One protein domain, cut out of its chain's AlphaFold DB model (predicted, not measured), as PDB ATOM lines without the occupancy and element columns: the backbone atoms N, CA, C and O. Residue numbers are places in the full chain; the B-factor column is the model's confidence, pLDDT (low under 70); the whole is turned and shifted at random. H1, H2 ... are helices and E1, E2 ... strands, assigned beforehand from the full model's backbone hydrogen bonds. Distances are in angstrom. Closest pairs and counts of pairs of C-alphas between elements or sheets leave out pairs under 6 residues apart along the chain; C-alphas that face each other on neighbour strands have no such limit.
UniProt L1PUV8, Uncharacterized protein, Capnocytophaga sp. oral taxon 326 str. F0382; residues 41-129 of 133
ATOM      1  N   TYR A  41       8.980 -32.866 -43.389       88.88
ATOM      2  CA  TYR A  41       9.863 -33.024 -42.238       88.88
ATOM      3  C   TYR A  41      10.182 -34.499 -42.028       88.88
ATOM      4  O   TYR A  41       9.285 -35.345 -42.062       88.88
ATOM      5  N   GLN A  42      11.449 -34.793 -41.766       89.62
ATOM      6  CA  GLN A  42      11.947 -36.123 -41.448       89.62
ATOM      7  C   GLN A  42      12.780 -36.042 -40.172       89.62
ATOM      8  O   GLN A  42      13.537 -35.096 -39.977       89.62
ATOM      9  N   TRP A  43      12.643 -37.038 -39.305       90.88
ATOM     10  CA  TRP A  43      13.379 -37.110 -38.048       90.88
ATOM     11  C   TRP A  43      13.944 -38.511 -37.878       90.88
ATOM     12  O   TRP A  43      13.320 -39.493 -38.286       90.88
ATOM     13  N   GLY A  44      15.113 -38.607 -37.262       90.56
ATOM     14  CA  GLY A  44      15.780 -39.873 -37.012       90.56
ATOM     15  C   GLY A  44      16.802 -39.773 -35.892       90.56
ATOM     16  O   GLY A  44      17.022 -38.716 -35.304       90.56
ATOM     17  N   TYR A  45      17.446 -40.901 -35.628       92.25
ATOM     18  CA  TYR A  45      18.546 -41.033 -34.684       92.25
ATOM     19  C   TYR A  45      19.744 -41.583 -35.443       92.25
ATOM     20  O   TYR A  45      19.572 -42.380 -36.370       92.25
ATOM     21  N   TYR A  46      20.947 -41.194 -35.044       91.25
ATOM     22  CA  TYR A  46      22.165 -41.772 -35.593       91.25
ATOM     23  C   TYR A  46      23.111 -42.206 -34.478       91.25
ATOM     24  O   TYR A  46      23.181 -41.602 -33.405       91.25
ATOM     25  N   PHE A  47      23.842 -43.277 -34.766       91.94
ATOM     26  CA  PHE A  47      24.940 -43.782 -33.963       91.94
ATOM     27  C   PHE A  47      26.113 -44.023 -34.909       91.94
ATOM     28  O   PHE A  47      25.983 -44.754 -35.890       91.94
ATOM     29  N   GLY A  48      27.247 -43.398 -34.632       89.06
ATOM     30  CA  GLY A  48      28.479 -43.567 -35.388       89.06
ATOM     31  C   GLY A  48      29.626 -43.913 -34.455       89.06
ATOM     32  O   GLY A  48      29.695 -43.418 -33.338       89.06
ATOM     33  N   ALA A  49      30.553 -44.739 -34.924       90.25
ATOM     34  CA  ALA A  49      31.853 -44.907 -34.290       90.25
ATOM     35  C   ALA A  49      32.903 -44.223 -35.164       90.25
ATOM     36  O   ALA A  49      32.827 -44.274 -36.393       90.25
ATOM     37  N   ASN A  50      33.880 -43.580 -34.542       85.25
ATOM     38  CA  ASN A  50      34.954 -42.902 -35.250       85.25
ATOM     39  C   ASN A  50      36.284 -43.163 -34.552       85.25
ATOM     40  O   ASN A  50      36.345 -43.408 -33.349       85.25
ATOM     41  N   THR A  51      37.370 -43.043 -35.304       84.19
ATOM     42  CA  THR A  51      38.710 -43.199 -34.749       84.19
ATOM     43  C   THR A  51      39.589 -42.092 -35.301       84.19
ATOM     44  O   THR A  51      40.000 -42.145 -36.457       84.19
ATOM     45  N   PHE A  52      39.848 -41.071 -34.486       80.56
ATOM     46  CA  PHE A  52      40.654 -39.919 -34.885       80.56
ATOM     47  C   PHE A  52      42.092 -40.070 -34.420       80.56
ATOM     48  O   PHE A  52      42.324 -40.476 -33.283       80.56
ATOM     49  N   ASP A  53      43.026 -39.668 -35.273       78.25
ATOM     50  CA  ASP A  53      44.446 -39.591 -34.955       78.25
ATOM     51  C   ASP A  53      44.950 -38.155 -35.135       78.25
ATOM     52  O   ASP A  53      44.417 -37.411 -35.968       78.25
ATOM     53  N   PHE A  54      45.938 -37.755 -34.339       78.50
ATOM     54  CA  PHE A  54      46.559 -36.440 -34.445       78.50
ATOM     55  C   PHE A  54      47.912 -36.547 -35.123       78.50
ATOM     56  O   PHE A  54      48.814 -37.234 -34.655       78.50
ATOM     57  N   LYS A  55      48.072 -35.771 -36.193       80.12
ATOM     58  CA  LYS A  55      49.382 -35.507 -36.765       80.12
ATOM     59  C   LYS A  55      49.957 -34.261 -36.100       80.12
ATOM     60  O   LYS A  55      49.403 -33.174 -36.249       80.12
ATOM     61  N   ILE A  56      51.041 -34.434 -35.353       82.56
ATOM     62  CA  ILE A  56      51.770 -33.336 -34.717       82.56
ATOM     63  C   ILE A  56      53.048 -33.107 -35.521       82.56
ATOM     64  O   ILE A  56      53.897 -33.991 -35.599       82.56
ATOM     65  N   ASP A  57      53.175 -31.922 -36.114       83.75
ATOM     66  CA  ASP A  57      54.386 -31.512 -36.822       83.75
ATOM     67  C   ASP A  57      55.275 -30.685 -35.875       83.75
ATOM     68  O   ASP A  57      54.864 -29.647 -35.347       83.75
ATOM     69  N   TYR A  58      56.503 -31.154 -35.644       83.56
ATOM     70  CA  TYR A  58      57.467 -30.523 -34.738       83.56
ATOM     71  C   TYR A  58      58.441 -29.636 -35.516       83.56
ATOM     72  O   TYR A  58      58.976 -30.054 -36.540       83.56
ATOM     73  N   LYS A  59      58.699 -28.421 -35.015       82.31
ATOM     74  CA  LYS A  59      59.699 -27.511 -35.604       82.31
ATOM     75  C   LYS A  59      61.132 -27.939 -35.281       82.31
ATOM     76  O   LYS A  59      61.956 -27.992 -36.181       82.31
ATOM     77  N   ASP A  60      61.385 -28.297 -34.023       80.31
ATOM     78  CA  ASP A  60      62.682 -28.766 -33.534       80.31
ATOM     79  C   ASP A  60      62.490 -30.097 -32.800       80.31
ATOM     80  O   ASP A  60      62.004 -30.135 -31.669       80.31
ATOM     81  N   LEU A  61      62.844 -31.201 -33.461       80.56
ATOM     82  CA  LEU A  61      62.744 -32.552 -32.909       80.56
ATOM     83  C   LEU A  61      64.145 -33.095 -32.622       80.56
ATOM     84  O   LEU A  61      64.991 -33.155 -33.514       80.56
ATOM     85  N   ASN A  62      64.398 -33.524 -31.385       79.75
ATOM     86  CA  ASN A  62      65.681 -34.114 -31.019       79.75
ATOM     87  C   ASN A  62      65.503 -35.314 -30.085       79.75
ATOM     88  O   ASN A  62      65.335 -35.172 -28.877       79.75
ATOM     89  N   TYR A  63      65.659 -36.516 -30.640       77.06
ATOM     90  CA  TYR A  63      65.532 -37.784 -29.913       77.06
ATOM     91  C   TYR A  63      66.575 -38.000 -28.801       77.06
ATOM     92  O   TYR A  63      66.369 -38.856 -27.929       77.06
ATOM     93  N   ARG A  64      67.680 -37.235 -28.814       76.81
ATOM     94  CA  ARG A  64      68.747 -37.293 -27.799       76.81
ATOM     95  C   ARG A  64      68.443 -36.435 -26.572       76.81
ATOM     96  O   ARG A  64      69.064 -36.651 -25.538       76.81
ATOM     97  N   ASN A  65      67.506 -35.490 -26.669       76.06
ATOM     98  CA  ASN A  65      67.059 -34.676 -25.544       76.06
ATOM     99  C   ASN A  65      65.678 -35.163 -25.079       76.06
ATOM    100  O   ASN A  65      64.725 -35.185 -25.854       76.06
ATOM    101  N   ALA A  66      65.564 -35.543 -23.805       68.50
ATOM    102  CA  ALA A  66      64.319 -36.048 -23.228       68.50
ATOM    103  C   ALA A  66      63.156 -35.041 -23.321       68.50
ATOM    104  O   ALA A  66      62.007 -35.460 -23.411       68.50
ATOM    105  N   SER A  67      63.450 -33.738 -23.358       69.81
ATOM    106  CA  SER A  67      62.454 -32.661 -23.438       69.81
ATOM    107  C   SER A  67      62.021 -32.309 -24.870       69.81
ATOM    108  O   SER A  67      61.049 -31.583 -25.040       69.81
ATOM    109  N   LEU A  68      62.740 -32.789 -25.895       73.62
ATOM    110  CA  LEU A  68      62.494 -32.489 -27.322       73.62
ATOM    111  C   LEU A  68      62.136 -33.747 -28.130       73.62
ATOM    112  O   LEU A  68      62.285 -33.787 -29.355       73.62
ATOM    113  N   ARG A  69      61.720 -34.804 -27.433       78.50
ATOM    114  CA  ARG A  69      61.249 -36.047 -28.039       78.50
ATOM    115  C   ARG A  69      59.790 -35.888 -28.488       78.50
ATOM    116  O   ARG A  69      59.073 -35.012 -28.013       78.50
ATOM    117  N   GLU A  70      59.365 -36.736 -29.416       80.62
ATOM    118  CA  GLU A  70      57.982 -36.764 -29.896       80.62
ATOM    119  C   GLU A  70      56.978 -37.054 -28.768       80.62
ATOM    120  O   GLU A  70      57.234 -37.856 -27.865       80.62
ATOM    121  N   ILE A  71      55.824 -36.392 -28.840       82.06
ATOM    122  CA  ILE A  71      54.665 -36.669 -27.987       82.06
ATOM    123  C   ILE A  71      53.962 -37.869 -28.607       82.06
ATOM    124  O   ILE A  71      53.514 -37.805 -29.753       82.06
ATOM    125  N   GLN A  72      53.850 -38.958 -27.854       81.12
ATOM    126  CA  GLN A  72      53.131 -40.128 -28.340       81.12
ATOM    127  C   GLN A  72      51.634 -39.901 -28.152       81.12
ATOM    128  O   GLN A  72      51.188 -39.417 -27.111       81.12
ATOM    129  N   THR A  73      50.859 -40.236 -29.178       80.12
ATOM    130  CA  THR A  73      49.401 -40.134 -29.141       80.12
ATOM    131  C   THR A  73      48.810 -41.527 -29.197       80.12
ATOM    132  O   THR A  73      49.106 -42.309 -30.097       80.12
ATOM    133  N   ASP A  74      47.951 -41.823 -28.231       80.50
ATOM    134  CA  ASP A  74      47.302 -43.116 -28.115       80.50
ATOM    135  C   ASP A  74      45.898 -43.027 -28.722       80.50
ATOM    136  O   ASP A  74      44.983 -42.396 -28.173       80.50
ATOM    137  N   ARG A  75      45.725 -43.649 -29.890       76.25
ATOM    138  CA  ARG A  75      44.465 -43.604 -30.633       76.25
ATOM    139  C   ARG A  75      43.385 -44.396 -29.892       76.25
ATOM    140  O   ARG A  75      43.526 -45.600 -29.677       76.25
ATOM    141  N   LYS A  76      42.277 -43.743 -29.533       81.25
ATOM    142  CA  LYS A  76      41.097 -44.393 -28.936       81.25
ATOM    143  C   LYS A  76      39.890 -44.262 -29.862       81.25
ATOM    144  O   LYS A  76      39.784 -43.320 -30.646       81.25
ATOM    145  N   VAL A  77      38.990 -45.237 -29.772       84.19
ATOM    146  CA  VAL A  77      37.708 -45.205 -30.481       84.19
ATOM    147  C   VAL A  77      36.795 -44.198 -29.782       84.19
ATOM    148  O   VAL A  77      36.610 -44.261 -28.565       84.19
ATOM    149  N   GLY A  78      36.258 -43.263 -30.556       85.62
ATOM    150  CA  GLY A  78      35.187 -42.357 -30.160       85.62
ATOM    151  C   GLY A  78      33.841 -42.808 -30.721       85.62
ATOM    152  O   GLY A  78      33.770 -43.671 -31.603       85.62
ATOM    153  N   PHE A  79      32.769 -42.224 -30.201       87.81
ATOM    154  CA  PHE A  79      31.419 -42.461 -30.698       87.81
ATOM    155  C   PHE A  79      30.645 -41.151 -30.834       87.81
ATOM    156  O   PHE A  79      30.834 -40.209 -30.067       87.81
ATOM    157  N   ASN A  80      29.736 -41.127 -31.799       89.75
ATOM    158  CA  ASN A  80      28.834 -40.025 -32.084       89.75
ATOM    159  C   ASN A  80      27.414 -40.539 -31.934       89.75
ATOM    160  O   ASN A  80      27.054 -41.555 -32.527       89.75
ATOM    161  N   VAL A  81      26.610 -39.831 -31.160       89.94
ATOM    162  CA  VAL A  81      25.193 -40.139 -31.002       89.94
ATOM    163  C   VAL A  81      24.396 -38.868 -31.122       89.94
ATOM    164  O   VAL A  81      24.770 -37.847 -30.553       89.94
ATOM    165  N   GLY A  82      23.288 -38.914 -31.840       90.50
ATOM    166  CA  GLY A  82      22.482 -37.719 -31.988       90.50
ATOM    167  C   GLY A  82      21.152 -37.959 -32.655       90.50
ATOM    168  O   GLY A  82      20.786 -39.079 -33.024       90.50
ATOM    169  N   LEU A  83      20.427 -36.859 -32.774       91.06
ATOM    170  CA  LEU A  83      19.191 -36.775 -33.524       91.06
ATOM    171  C   LEU A  83      19.512 -36.168 -34.881       91.06
ATOM    172  O   LEU A  83      20.399 -35.328 -34.998       91.06
ATOM    173  N   THR A  84      18.778 -36.572 -35.903       91.00
ATOM    174  CA  THR A  84      18.790 -35.904 -37.201       91.00
ATOM    175  C   THR A  84      17.390 -35.379 -37.481       91.00
ATOM    176  O   THR A  84      16.403 -36.088 -37.283       91.00
ATOM    177  N   GLY A  85      17.296 -34.115 -37.873       90.75
ATOM    178  CA  GLY A  85      16.072 -33.474 -38.327       90.75
ATOM    179  C   GLY A  85      16.309 -32.878 -39.702       90.75
ATOM    180  O   GLY A  85      17.204 -32.056 -39.865       90.75
ATOM    181  N   SER A  86      15.529 -33.294 -40.690       90.00
ATOM    182  CA  SER A  86      15.570 -32.762 -42.048       90.00
ATOM    183  C   SER A  86      14.259 -32.053 -42.359       90.00
ATOM    184  O   SER A  86      13.179 -32.578 -42.077       90.00
ATOM    185  N   ALA A  87      14.344 -30.862 -42.936       90.69
ATOM    186  CA  ALA A  87      13.213 -30.069 -43.384       90.69
ATOM    187  C   ALA A  87      13.387 -29.740 -44.867       90.69
ATOM    188  O   ALA A  87      14.295 -29.000 -45.243       90.69
ATOM    189  N   ARG A  88      12.488 -30.246 -45.709       88.81
ATOM    190  CA  ARG A  88      12.436 -29.891 -47.126       88.81
ATOM    191  C   ARG A  88      11.836 -28.500 -47.281       88.81
ATOM    192  O   ARG A  88      10.664 -28.283 -46.956       88.81
ATOM    193  N   LEU A  89      12.641 -27.555 -47.760       87.38
ATOM    194  CA  LEU A  89      12.209 -26.177 -48.006       87.38
ATOM    195  C   LEU A  89      11.589 -26.055 -49.400       87.38
ATOM    196  O   LEU A  89      10.487 -25.525 -49.542       87.38
ATOM    197  N   VAL A  90      12.275 -26.593 -50.411       87.44
ATOM    198  CA  VAL A  90      11.803 -26.717 -51.800       87.44
ATOM    199  C   VAL A  90      12.201 -28.089 -52.350       87.44
ATOM    200  O   VAL A  90      13.014 -28.777 -51.747       87.44
ATOM    201  N   ASN A  91      11.669 -28.499 -53.506       84.31
ATOM    202  CA  ASN A  91      11.868 -29.850 -54.071       84.31
ATOM    203  C   ASN A  91      13.339 -30.258 -54.311       84.31
ATOM    204  O   ASN A  91      13.607 -31.423 -54.576       84.31
ATOM    205  N   PHE A  92      14.275 -29.312 -54.240       86.06
ATOM    206  CA  PHE A  92      15.709 -29.492 -54.474       86.06
ATOM    207  C   PHE A  92      16.579 -28.870 -53.365       86.06
ATOM    208  O   PHE A  92      17.781 -28.703 -53.554       86.06
ATOM    209  N   LEU A  93      15.987 -28.499 -52.221       89.62
ATOM    210  CA  LEU A  93      16.720 -27.955 -51.076       89.62
ATOM    211  C   LEU A  93      16.139 -28.484 -49.765       89.62
ATOM    212  O   LEU A  93      15.017 -28.133 -49.376       89.62
ATOM    213  N   ASP A  94      16.966 -29.245 -49.060       89.31
ATOM    214  CA  ASP A  94      16.667 -29.799 -47.748       89.31
ATOM    215  C   ASP A  94      17.610 -29.178 -46.709       89.31
ATOM    216  O   ASP A  94      18.829 -29.173 -46.875       89.31
ATOM    217  N   LEU A  95      17.046 -28.648 -45.625       90.56
ATOM    218  CA  LEU A  95      17.793 -28.195 -44.459       90.56
ATOM    219  C   LEU A  95      17.921 -29.358 -43.477       90.56
ATOM    220  O   LEU A  95      16.918 -29.796 -42.914       90.56
ATOM    221  N   ARG A  96      19.145 -29.823 -43.228       89.94
ATOM    222  CA  ARG A  96      19.426 -30.892 -42.267       89.94
ATOM    223  C   ARG A  96      20.133 -30.344 -41.034       89.94
ATOM    224  O   ARG A  96      21.097 -29.597 -41.134       89.94
ATOM    225  N   ILE A  97      19.653 -30.752 -39.866       90.00
ATOM    226  CA  ILE A  97      20.209 -30.395 -38.566       90.00
ATOM    227  C   ILE A  97      20.535 -31.688 -37.825       90.00
ATOM    228  O   ILE A  97      19.699 -32.586 -37.722       90.00
ATOM    229  N   GLU A  98      21.746 -31.770 -37.285       88.81
ATOM    230  CA  GLU A  98      22.234 -32.941 -36.555       88.81
ATOM    231  C   GLU A  98      22.673 -32.542 -35.141       88.81
ATOM    232  O   GLU A  98      23.869 -32.435 -34.854       88.81
ATOM    233  N   PRO A  99      21.725 -32.255 -34.228       86.38
ATOM    234  CA  PRO A  99      22.079 -32.055 -32.836       86.38
ATOM    235  C   PRO A  99      22.514 -33.396 -32.235       86.38
ATOM    236  O   PRO A  99      21.732 -34.343 -32.121       86.38
ATOM    237  N   GLY A 100      23.773 -33.472 -31.820       84.56
ATOM    238  CA  GLY A 100      24.338 -34.689 -31.260       84.56
ATOM    239  C   GLY A 100      25.500 -34.443 -30.316       84.56
ATOM    240  O   GLY A 100      26.069 -33.350 -30.241       84.56
ATOM    241  N   LEU A 101      25.830 -35.497 -29.581       84.31
ATOM    242  CA  LEU A 101      26.991 -35.596 -28.724       84.31
ATOM    243  C   LEU A 101      28.073 -36.395 -29.444       84.31
ATOM    244  O   LEU A 101      27.882 -37.553 -29.822       84.31
ATOM    245  N   VAL A 102      29.234 -35.772 -29.573       85.12
ATOM    246  CA  VAL A 102      30.437 -36.397 -30.104       85.12
ATOM    247  C   VAL A 102      31.378 -36.644 -28.934       85.12
ATOM    248  O   VAL A 102      31.889 -35.701 -28.323       85.12
ATOM    249  N   TYR A 103      31.583 -37.913 -28.592       82.38
ATOM    250  CA  TYR A 103      32.443 -38.315 -27.492       82.38
ATOM    251  C   TYR A 103      33.762 -38.873 -28.018       82.38
ATOM    252  O   TYR A 103      33.835 -39.991 -28.530       82.38
ATOM    253  N   ASN A 104      34.824 -38.088 -27.848       81.06
ATOM    254  CA  ASN A 104      36.179 -38.478 -28.208       81.06
ATOM    255  C   ASN A 104      37.085 -38.429 -26.984       81.06
ATOM    256  O   ASN A 104      37.276 -37.369 -26.385       81.06
ATOM    257  N   LYS A 105      37.670 -39.583 -26.655       74.44
ATOM    258  CA  LYS A 105      38.777 -39.688 -25.704       74.44
ATOM    259  C   LYS A 105      40.089 -39.690 -26.463       74.44
ATOM    260  O   LYS A 105      40.203 -40.360 -27.489       74.44
ATOM    261  N   ARG A 106      41.087 -38.988 -25.938       76.56
ATOM    262  CA  ARG A 106      42.459 -39.035 -26.448       76.56
ATOM    263  C   ARG A 106      43.435 -39.062 -25.287       76.56
ATOM    264  O   ARG A 106      43.184 -38.413 -24.276       76.56
ATOM    265  N   VAL A 107      44.532 -39.790 -25.455       80.25
ATOM    266  CA  VAL A 107      45.617 -39.847 -24.473       80.25
ATOM    267  C   VAL A 107      46.874 -39.318 -25.144       80.25
ATOM    268  O   VAL A 107      47.291 -39.837 -26.181       80.25
ATOM    269  N   LEU A 108      47.441 -38.262 -24.574       82.19
ATOM    270  CA  LEU A 108      48.734 -37.717 -24.975       82.19
ATOM    271  C   LEU A 108      49.772 -38.127 -23.935       82.19
ATOM    272  O   LEU A 108      49.531 -37.997 -22.732       82.19
ATOM    273  N   ILE A 109      50.913 -38.613 -24.407       83.38
ATOM    274  CA  ILE A 109      52.022 -39.063 -23.573       83.38
ATOM    275  C   ILE A 109      53.197 -38.125 -23.818       83.38
ATOM    276  O   ILE A 109      53.818 -38.142 -24.887       83.38
ATOM    277  N   PHE A 110      53.489 -37.285 -22.828       82.31
ATOM    278  CA  PHE A 110      54.573 -36.314 -22.911       82.31
ATOM    279  C   PHE A 110      55.906 -36.937 -22.469       82.31
ATOM    280  O   PHE A 110      55.976 -37.536 -21.392       82.31
ATOM    281  N   PRO A 111      56.982 -36.791 -23.258       77.25
ATOM    282  CA  PRO A 111      58.305 -37.246 -22.852       77.25
ATOM    283  C   PRO A 111      58.934 -36.286 -21.829       77.25
ATOM    284  O   PRO A 111      58.622 -35.098 -21.796       77.25
ATOM    285  N   GLY A 112      59.848 -36.800 -21.001       74.50
ATOM    286  CA  GLY A 112      60.619 -35.994 -20.043       74.50
ATOM    287  C   GLY A 112      60.144 -36.051 -18.588       74.50
ATOM    288  O   GLY A 112      60.784 -35.445 -17.733       74.50
ATOM    289  N   PHE A 113      59.086 -36.808 -18.288       77.75
ATOM    290  CA  PHE A 113      58.644 -37.089 -16.919       77.75
ATOM    291  C   PHE A 113      59.114 -38.476 -16.461       77.75
ATOM    292  O   PHE A 113      59.093 -39.430 -17.237       77.75
ATOM    293  N   SER A 114      59.544 -38.584 -15.200       74.44
ATOM    294  CA  SER A 114      60.012 -39.847 -14.607       74.44
ATOM    295  C   SER A 114      58.865 -40.752 -14.151       74.44
ATOM    296  O   SER A 114      59.003 -41.971 -14.191       74.44
ATOM    297  N   ASP A 115      57.740 -40.168 -13.723       80.31
ATOM    298  CA  ASP A 115      56.535 -40.911 -13.358       80.31
ATOM    299  C   ASP A 115      55.535 -40.919 -14.523       80.31
ATOM    300  O   ASP A 115      55.197 -39.891 -15.115       80.31
ATOM    301  N   SER A 116      55.026 -42.111 -14.821       70.81
ATOM    302  CA  SER A 116      53.957 -42.364 -15.786       70.81
ATOM    303  C   SER A 116      52.704 -41.513 -15.553       70.81
ATOM    304  O   SER A 116      52.058 -41.108 -16.517       70.81
ATOM    305  N   LYS A 117      52.363 -41.196 -14.298       76.25
ATOM    306  CA  LYS A 117      51.171 -40.391 -13.979       76.25
ATOM    307  C   LYS A 117      51.295 -38.933 -14.410       76.25
ATOM    308  O   LYS A 117      50.291 -38.330 -14.776       76.25
ATOM    309  N   ASP A 118      52.509 -38.394 -14.402       74.62
ATOM    310  CA  ASP A 118      52.765 -37.001 -14.773       74.62
ATOM    311  C   ASP A 118      52.869 -36.830 -16.297       74.62
ATOM    312  O   ASP A 118      52.510 -35.778 -16.834       74.62
ATOM    313  N   ALA A 119      53.299 -37.889 -16.997       75.62
ATOM    314  CA  ALA A 119      53.415 -37.942 -18.455       75.62
ATOM    315  C   ALA A 119      52.064 -38.072 -19.183       75.62
ATOM    316  O   ALA A 119      51.940 -37.631 -20.329       75.62
ATOM    317  N   LEU A 120      51.072 -38.707 -18.549       78.12
ATOM    318  CA  LEU A 120      49.782 -39.032 -19.157       78.12
ATOM    319  C   LEU A 120      48.791 -37.871 -19.032       78.12
ATOM    320  O   LEU A 120      48.506 -37.379 -17.939       78.12
ATOM    321  N   ARG A 121      48.204 -37.464 -20.160       77.94
ATOM    322  CA  ARG A 121      47.095 -36.505 -20.188       77.94
ATOM    323  C   ARG A 121      45.919 -37.046 -20.985       77.94
ATOM    324  O   ARG A 121      46.004 -37.212 -22.201       77.94
ATOM    325  N   ASP A 122      44.810 -37.239 -20.277       70.81
ATOM    326  CA  ASP A 122      43.516 -37.573 -20.860       70.81
ATOM    327  C   ASP A 122      42.821 -36.294 -21.326       70.81
ATOM    328  O   ASP A 122      42.481 -35.415 -20.529       70.81
ATOM    329  N   LEU A 123      42.596 -36.193 -22.631       67.81
ATOM    330  CA  LEU A 123      41.855 -35.099 -23.235       67.81
ATOM    331  C   LEU A 123      40.456 -35.594 -23.611       67.81
ATOM    332  O   LEU A 123      40.278 -36.349 -24.571       67.81
ATOM    333  N   ASN A 124      39.459 -35.143 -22.851       63.88
ATOM    334  CA  ASN A 124      38.051 -35.312 -23.195       63.88
ATOM    335  C   ASN A 124      37.591 -34.059 -23.932       63.88
ATOM    336  O   ASN A 124      37.474 -32.993 -23.329       63.88
ATOM    337  N   LEU A 125      37.333 -34.188 -25.230       61.06
ATOM    338  CA  LEU A 125      36.817 -33.093 -26.046       61.06
ATOM    339  C   LEU A 125      35.341 -33.365 -26.358       61.06
ATOM    340  O   LEU A 125      35.055 -34.065 -27.333       61.06
ATOM    341  N   PRO A 126      34.399 -32.854 -25.542       53.84
ATOM    342  CA  PRO A 126      32.999 -32.807 -25.928       53.84
ATOM    343  C   PRO A 126      32.840 -31.701 -26.975       53.84
ATOM    344  O   PRO A 126      32.719 -30.525 -26.643       53.84
ATOM    345  N   THR A 127      32.889 -32.055 -28.254       58.06
ATOM    346  CA  THR A 127      32.533 -31.116 -29.324       58.06
ATOM    347  C   THR A 127      31.026 -31.179 -29.536       58.06
ATOM    348  O   THR A 127      30.516 -32.169 -30.059       58.06
ATOM    349  N   SER A 128      30.308 -30.144 -29.107       47.50
ATOM    350  CA  SER A 128      28.887 -29.951 -29.393       47.50
ATOM    351  C   SER A 128      28.701 -29.023 -30.597       47.50
ATOM    352  O   SER A 128      29.247 -27.925 -30.624       47.50
ATOM    353  N   ILE A 129      27.859 -29.479 -31.535       45.50
ATOM    354  CA  ILE A 129      27.311 -28.780 -32.713       45.50
ATOM    355  C   ILE A 129      28.284 -28.616 -33.894       45.50
ATOM    356  O   ILE A 129      29.202 -27.804 -33.873       45.50
TER     357      ILE A 129
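AT A GLANCE: This is residues 41 to 129 of the 133 residues of an uncharacterized protein of Capnocytophaga sp. oral taxon 326 str. F0382 (UniProt L1PUV8). One long, narrow, twisted sheet of six antiparallel strands makes a rod; at one end the hairpin of E3 and E4 bends away, and at the opposite end a long loop, residues 52 to 71, goes out from E1 and comes back to E2, with the small helix H1 also toward that end. The strands are staggered along the rod: E1, E3 and E4 make the hairpin's part, and E5, with E6 along one side, carries the sheet on to E2. The printed part has 89 residues, with the named elements in the order E1, E2, E3, E4, E5, H1, E6, and its class is mostly strand. It is extended, with a radius of gyration of the C-alphas of 19.9 A and spans of 63 by 27 by 16 A.

IN THESE COORDINATES: E3, residues 77 to 90, is the longest strand at 38.3 A; its C-alpha 77 is at (37.708, -45.205, -30.481). E1, residues 41 to 51, measures 31.5 A and begins at C-alpha 41 (9.863, -33.024, -42.238). E5, residues 100 to 109, measures 29.1 A, and E6, residues 120 to 128, measures 25.0 A and ends at C-alpha 128 (28.887, -29.951, -29.393). E4 is residues 93 to 97, E2 residues 72 to 74, and H1 residues 116 to 119.

HOW THE PARTS SIT: The sheet is branched, with three neighbours each for E3 and E5. E1 lies on one side of E3, antiparallel at 154 degrees, with N 44 and O 84 2.8 A apart. On the other side of E3 lie E4, beside residues 84 to 90, and E5, beside residues 78 to 83. E3 bends by 50 degrees at residue 83. The hairpin E3 and E4 has N 87 and O 95 within hydrogen-bond range at 2.8 A; between E3 and E5, N 81 and O 101 are 2.9 A apart. E4 runs on into E5 across a break of 2 residues, at 57 degrees. E2 lies on the same side of E5 as E3, with N 74 and O 107 2.9 A apart. E6 lies on the other side of E5, antiparallel at 162 degrees, with N 123 and O 106 2.8 A apart. E1 and E6 are apart. H1 is only just on the sheet, with 5 pairs of C-alphas within 10 A, and only grazes it. H1 is too short for an O i to N i+4 pair; its one O i to N i+3 pair is within range.

THE WHOLE: The C-alphas of Arg 64 and Asn 91, the two farthest apart, are 63.1 A apart. The printed part has no cut. The link from E1 to E2 is long, with 20 residues. The mean pLDDT of the printed part is 80.9; residues 66 to 67 and 123 to 129 are under 70.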